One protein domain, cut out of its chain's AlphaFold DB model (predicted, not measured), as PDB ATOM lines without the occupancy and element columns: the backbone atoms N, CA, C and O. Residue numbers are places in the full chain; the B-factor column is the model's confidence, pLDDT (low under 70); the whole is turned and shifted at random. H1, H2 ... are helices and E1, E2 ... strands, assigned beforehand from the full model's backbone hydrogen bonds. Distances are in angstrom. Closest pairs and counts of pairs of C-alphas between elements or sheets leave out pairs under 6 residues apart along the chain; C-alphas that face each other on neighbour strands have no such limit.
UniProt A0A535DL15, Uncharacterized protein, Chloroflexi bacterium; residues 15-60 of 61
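AT A GLANCE: This is residues 15 to 60 of the 61 residues of an uncharacterized protein of Chloroflexi bacterium (UniProt A0A535DL15). A small antiparallel sheet of three strands makes a head at one end, and a single helix, H1, sticks out from it as a long arm, reached through a link with no named element. The sheet is a meander, each strand the antiparallel neighbour of the one before, in the order E1, E2, E3. The printed part has 46 residues, with three named strands followed by one named helix, of mixed class. It is extended, with a radius of gyration of the C-alphas of 17.5 A, and its C-alphas span 59 by 13 by 12 A, the arm making much of the length.

IN THESE COORDINATES: E1, residues 15 to 19, begins at C-alpha 15 (30.186, -11.214, -27.311) and is 13.2 A long from first to last C-alpha. E2, residues 22 to 27, is 16.2 A long, and E3, residues 33 to 35, is 6.8 A long. H1, residues 45 to 58, begins at C-alpha 45 (52.991, -10.331, -12.107), ends at C-alpha 58 (55.498, -10.822, 7.846) and is 20.1 A long.

HOW THE PARTS SIT: E1 and E2 form a hairpin with a tight link, antiparallel at 150 degrees; the C-alphas of Lys 18 and Thr 23 face each other at 4.6 A. N 17 and O 24 are within hydrogen-bond range at 2.8 A. E2 and E3 form a second hairpin with a tight link, antiparallel at 153 degrees; the C-alphas of Asp 24 and Ser 35 face each other at 4.2 A, and N 25 and O 34 are within hydrogen-bond range at 2.8 A. E1 and E3 are the edge strands. H1 is not on the sheet, with 0 pairs of C-alphas within 10 A, and is apart from E1 and E2. In H1 every O i to N i+4 pair is within hydrogen-bond range.

THE WHOLE: The C-alphas farthest apart, those of Cys 30 and Gly 60, are 58.8 A from each other. The printed part has no cut and no long link; E3 to H1 is a short link of 9 residues. Residues 42 to 60, of which 45 to 58 belong to H1, stand free. Mean pLDDT of the printed part is 76.3; residues 38 to 51 and residue 60 are under 70.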
ATOM      1  N   TYR A  15      29.580 -10.219 -28.198       91.06
ATOM      2  CA  TYR A  15      30.186 -11.214 -27.311       91.06
ATOM      3  C   TYR A  15      31.691 -10.970 -27.168       91.06
ATOM      4  O   TYR A  15      32.294 -10.259 -27.972       91.06
ATOM      5  N   VAL A  16      32.287 -11.532 -26.117       91.69
ATOM      6  CA  VAL A  16      33.735 -11.475 -25.887       91.69
ATOM      7  C   VAL A  16      34.371 -12.738 -26.449       91.69
ATOM      8  O   VAL A  16      33.999 -13.843 -26.061       91.69
ATOM      9  N   GLU A  17      35.350 -12.561 -27.319       91.69
ATOM     10  CA  GLU A  17      36.224 -13.605 -27.832       91.69
ATOM     11  C   GLU A  17      37.601 -13.457 -27.178       91.69
ATOM     12  O   GLU A  17      38.098 -12.343 -26.993       91.69
ATOM     13  N   LYS A  18      38.185 -14.577 -26.752       89.62
ATOM     14  CA  LYS A  18      39.480 -14.608 -26.072       89.62
ATOM     15  C   LYS A  18      40.419 -15.517 -26.840       89.62
ATOM     16  O   LYS A  18      40.152 -16.709 -26.954       89.62
ATOM     17  N   ASP A  19      41.530 -14.946 -27.265       84.62
ATOM     18  CA  ASP A  19      42.652 -15.630 -27.883       84.62
ATOM     19  C   ASP A  19      43.902 -15.457 -27.011       84.62
ATOM     20  O   ASP A  19      43.923 -14.693 -26.039       84.62
ATOM     21  N   VAL A  20      44.960 -16.203 -27.323       83.69
ATOM     22  CA  VAL A  20      46.220 -16.126 -26.573       83.69
ATOM     23  C   VAL A  20      46.819 -14.724 -26.732       83.69
ATOM     24  O   VAL A  20      47.389 -14.396 -27.768       83.69
ATOM     25  N   GLY A  21      46.688 -13.896 -25.692       79.94
ATOM     26  CA  GLY A  21      47.219 -12.528 -25.655       79.94
ATOM     27  C   GLY A  21      46.313 -11.455 -26.265       79.94
ATOM     28  O   GLY A  21      46.718 -10.295 -26.336       79.94
ATOM     29  N   SER A  22      45.093 -11.798 -26.689       84.62
ATOM     30  CA  SER A  22      44.118 -10.812 -27.157       84.62
ATOM     31  C   SER A  22      42.716 -11.120 -26.657       84.62
ATOM     32  O   SER A  22      42.262 -12.258 -26.624       84.62
ATOM     33  N   THR A  23      42.008 -10.064 -26.275       89.50
ATOM     34  CA  THR A  23      40.578 -10.124 -25.994       89.50
ATOM     35  C   THR A  23      39.875  -9.179 -26.959       89.50
ATOM     36  O   THR A  23      40.253  -8.014 -27.088       89.50
ATOM     37  N   ASP A  24      38.838  -9.664 -27.628       91.25
ATOM     38  CA  ASP A  24      38.084  -8.923 -28.632       91.25
ATOM     39  C   ASP A  24      36.590  -8.915 -28.294       91.25
ATOM     40  O   ASP A  24      36.028  -9.887 -27.800       91.25
ATOM     41  N   LEU A  25      35.916  -7.801 -28.577       92.00
ATOM     42  CA  LEU A  25      34.457  -7.732 -28.646       92.00
ATOM     43  C   LEU A  25      34.021  -7.958 -30.090       92.00
ATOM     44  O   LEU A  25      34.424  -7.196 -30.969       92.00
ATOM     45  N   VAL A  26      33.166  -8.948 -30.328       93.50
ATOM     46  CA  VAL A  26      32.701  -9.347 -31.662       93.50
ATOM     47  C   VAL A  26      31.179  -9.238 -31.749       93.50
ATOM     48  O   VAL A  26      30.462  -9.660 -30.848       93.50
ATOM     49  N   CYS A  27      30.662  -8.666 -32.838       95.44
ATOM     50  CA  CYS A  27      29.226  -8.566 -33.105       95.44
ATOM     51  C   CYS A  27      28.689  -9.811 -33.812       95.44
ATOM     52  O   CYS A  27      29.172 -10.157 -34.892       95.44
ATOM     53  N   LEU A  28      27.629 -10.407 -33.260       93.88
ATOM     54  CA  LEU A  28      26.948 -11.579 -33.826       93.88
ATOM     55  C   LEU A  28      26.255 -11.288 -35.163       93.88
ATOM     56  O   LEU A  28      26.147 -12.176 -36.001       93.88
ATOM     57  N   GLN A  29      25.782 -10.057 -35.371       94.62
ATOM     58  CA  GLN A  29      24.959  -9.721 -36.538       94.62
ATOM     59  C   GLN A  29      25.761  -9.210 -37.737       94.62
ATOM     60  O   GLN A  29      25.386  -9.472 -38.875       94.62
ATOM     61  N   CYS A  30      26.835  -8.450 -37.507       96.00
ATOM     62  CA  CYS A  30      27.576  -7.790 -38.592       96.00
ATOM     63  C   CYS A  30      29.079  -8.089 -38.611       96.00
ATOM     64  O   CYS A  30      29.793  -7.538 -39.449       96.00
ATOM     65  N   GLY A  31      29.581  -8.901 -37.674       94.19
ATOM     66  CA  GLY A  31      30.996  -9.272 -37.602       94.19
ATOM     67  C   GLY A  31      31.943  -8.140 -37.186       94.19
ATOM     68  O   GLY A  31      33.157  -8.291 -37.282       94.19
ATOM     69  N   TYR A  32      31.426  -6.989 -36.730       93.94
ATOM     70  CA  TYR A  32      32.264  -5.919 -36.181       93.94
ATOM     71  C   TYR A  32      33.112  -6.442 -35.016       93.94
ATOM     72  O   TYR A  32      32.553  -6.975 -34.061       93.94
ATOM     73  N   ARG A  33      34.434  -6.242 -35.083       93.38
ATOM     74  CA  ARG A  33      35.395  -6.669 -34.063       93.38
ATOM     75  C   ARG A  33      36.129  -5.459 -33.476       93.38
ATOM     76  O   ARG A  33      36.514  -4.545 -34.209       93.38
ATOM     77  N   LYS A  34      36.297  -5.434 -32.155       89.75
ATOM     78  CA  LYS A  34      37.027  -4.396 -31.422       89.75
ATOM     79  C   LYS A  34      37.899  -5.028 -30.345       89.75
ATOM     80  O   LYS A  34      37.366  -5.523 -29.355       89.75
ATOM     81  N   SER A  35      39.212  -4.894 -30.494       90.12
ATOM     82  CA  SER A  35      40.155  -5.306 -29.458       90.12
ATOM     83  C   SER A  35      39.938  -4.499 -28.182       90.12
ATOM     84  O   SER A  35      39.826  -3.266 -28.204       90.12
ATOM     85  N   ILE A  36      39.834  -5.215 -27.069       87.94
ATOM     86  CA  ILE A  36      39.753  -4.659 -25.730       87.94
ATOM     87  C   ILE A  36      40.974  -5.121 -24.946       87.94
ATOM     88  O   ILE A  36      41.223  -6.309 -24.772       87.94
ATOM     89  N   ARG A  37      41.743  -4.159 -24.441       75.25
ATOM     90  CA  ARG A  37      42.762  -4.457 -23.440       75.25
ATOM     91  C   ARG A  37      42.040  -4.743 -22.137       75.25
ATOM     92  O   ARG A  37      41.353  -3.870 -21.601       75.25
ATOM     93  N   THR A  38      42.139  -5.970 -21.652       63.34
ATOM     94  CA  THR A  38      41.716  -6.278 -20.297       63.34
ATOM     95  C   THR A  38      42.794  -5.792 -19.341       63.34
ATOM     96  O   THR A  38      43.960  -6.113 -19.505       63.34
ATOM     97  N   TRP A  39      42.410  -5.095 -18.268       56.47
ATOM     98  CA  TRP A  39      43.301  -4.770 -17.135       56.47
ATOM     99  C   TRP A  39      43.946  -6.013 -16.477       56.47
ATOM    100  O   TRP A  39      44.719  -5.906 -15.528       56.47
ATOM    101  N   ILE A  40      43.583  -7.209 -16.949       54.53
ATOM    102  CA  ILE A  40      44.110  -8.510 -16.549       54.53
ATOM    103  C   ILE A  40      45.477  -8.769 -17.199       54.53
ATOM    104  O   ILE A  40      46.262  -9.503 -16.614       54.53
ATOM    105  N   ASP A  41      45.801  -8.144 -18.335       53.00
ATOM    106  CA  ASP A  41      47.089  -8.339 -19.016       53.00
ATOM    107  C   ASP A  41      48.259  -7.631 -18.298       53.00
ATOM    108  O   ASP A  41      49.400  -8.062 -18.409       53.00
ATOM    109  N   GLU A  42      47.987  -6.596 -17.492       52.12
ATOM    110  CA  GLU A  42      49.015  -5.813 -16.773       52.12
ATOM    111  C   GLU A  42      49.201  -6.226 -15.297       52.12
ATOM    112  O   GLU A  42      50.135  -5.777 -14.635       52.12
ATOM    113  N   ALA A  43      48.329  -7.080 -14.748       53.41
ATOM    114  CA  ALA A  43      48.227  -7.301 -13.301       53.41
ATOM    115  C   ALA A  43      48.438  -8.732 -12.739       53.41
ATOM    116  O   ALA A  43      48.095  -8.918 -11.565       53.41
ATOM    117  N   PRO A  44      48.956  -9.758 -13.451       54.19
ATOM    118  CA  PRO A  44      49.245 -11.039 -12.807       54.19
ATOM    119  C   PRO A  44      50.639 -11.082 -12.158       54.19
ATOM    120  O   PRO A  44      50.809 -11.801 -11.175       54.19
ATOM    121  N   GLU A  45      51.620 -10.315 -12.648       56.12
ATOM    122  CA  GLU A  45      52.991 -10.331 -12.107       56.12
ATOM    123  C   GLU A  45      53.183  -9.359 -10.939       56.12
ATOM    124  O   GLU A  45      53.617  -9.792  -9.872       56.12
ATOM    125  N   MET A  46      52.774  -8.091 -11.076       53.81
ATOM    126  CA  MET A  46      52.969  -7.099 -10.004       53.81
ATOM    127  C   MET A  46      52.230  -7.481  -8.715       53.81
ATOM    128  O   MET A  46      52.817  -7.465  -7.637       53.81
ATOM    129  N   ARG A  47      50.991  -7.986  -8.823       58.94
ATOM    130  CA  ARG A  47      50.229  -8.460  -7.655       58.94
ATOM    131  C   ARG A  47      50.872  -9.674  -6.976       58.94
ATOM    132  O   ARG A  47      50.746  -9.827  -5.767       58.94
ATOM    133  N   ARG A  48      51.555 -10.549  -7.729       58.75
ATOM    134  CA  ARG A  48      52.282 -11.699  -7.160       58.75
ATOM    135  C   ARG A  48      53.558 -11.266  -6.447       58.75
ATOM    136  O   ARG A  48      53.881 -11.863  -5.426       58.75
ATOM    137  N   GLN A  49      54.268 -10.268  -6.973       62.44
ATOM    138  CA  GLN A  49      55.430  -9.687  -6.299       62.44
ATOM    139  C   GLN A  49      55.021  -8.980  -5.010       62.44
ATOM    140  O   GLN A  49      55.594  -9.289  -3.975       62.44
ATOM    141  N   GLU A  50      53.970  -8.159  -5.029       61.94
ATOM    142  CA  GLU A  50      53.477  -7.483  -3.822       61.94
ATOM    143  C   GLU A  50      53.006  -8.464  -2.736       61.94
ATOM    144  O   GLU A  50      53.251  -8.226  -1.557       61.94
ATOM    145  N   ILE A  51      52.351  -9.574  -3.105       68.19
ATOM    146  CA  ILE A  51      51.950 -10.610  -2.135       68.19
ATOM    147  C   ILE A  51      53.182 -11.330  -1.576       68.19
ATOM    148  O   ILE A  51      53.292 -11.462  -0.363       68.19
ATOM    149  N   LYS A  52      54.136 -11.733  -2.429       70.06
ATOM    150  CA  LYS A  52      55.386 -12.367  -1.974       70.06
ATOM    151  C   LYS A  52      56.216 -11.455  -1.074       70.06
ATOM    152  O   LYS A  52      56.800 -11.933  -0.111       70.06
ATOM    153  N   GLU A  53      56.296 -10.170  -1.398       70.38
ATOM    154  CA  GLU A  53      57.071  -9.188  -0.638       70.38
ATOM    155  C   GLU A  53      56.427  -8.927   0.730       70.38
ATOM    156  O   GLU A  53      57.124  -8.915   1.741       70.38
ATOM    157  N   LYS A  54      55.090  -8.846   0.786       72.44
ATOM    158  CA  LYS A  54      54.345  -8.764   2.050       72.44
ATOM    159  C   LYS A  54      54.480 -10.026   2.902       72.44
ATOM    160  O   LYS A  54      54.764  -9.904   4.087       72.44
ATOM    161  N   GLU A  55      54.365 -11.219   2.315       74.50
ATOM    162  CA  GLU A  55      54.570 -12.481   3.045       74.50
ATOM    163  C   GLU A  55      55.999 -12.606   3.598       74.50
ATOM    164  O   GLU A  55      56.189 -13.088   4.714       74.50
ATOM    165  N   LEU A  56      57.012 -12.139   2.860       70.50
ATOM    166  CA  LEU A  56      58.400 -12.138   3.333       70.50
ATOM    167  C   LEU A  56      58.594 -11.175   4.516       70.50
ATOM    168  O   LEU A  56      59.286 -11.507   5.474       70.50
ATOM    169  N   GLN A  57      57.941 -10.014   4.472       70.31
ATOM    170  CA  GLN A  57      58.012  -9.002   5.524       70.31
ATOM    171  C   GLN A  57      57.281  -9.435   6.811       70.31
ATOM    172  O   GLN A  57      57.700  -9.065   7.908       70.31
ATOM    173  N   GLU A  58      56.228 -10.251   6.701       70.94
ATOM    174  CA  GLU A  58      55.498 -10.822   7.846       70.94
ATOM    175  C   GLU A  58      56.205 -12.036   8.483       70.94
ATOM    176  O   GLU A  58      55.981 -12.326   9.659       70.94
ATOM    177  N   LEU A  59      57.101 -12.715   7.753       73.38
ATOM    178  CA  LEU A  59      57.906 -13.839   8.263       73.38
ATOM    179  C   LEU A  59      59.176 -13.414   9.025       73.38
ATOM    180  O   LEU A  59      59.864 -14.276   9.570       73.38
ATOM    181  N   GLY A  60      59.459 -12.110   9.121       61.72
ATOM    182  CA  GLY A  60      60.466 -11.562  10.037       61.72
ATOM    183  C   GLY A  60      61.903 -12.038   9.794       61.72
ATOM    184  O   GLY A  60      62.622 -12.279  10.766       61.72
TER     185      GLY A  60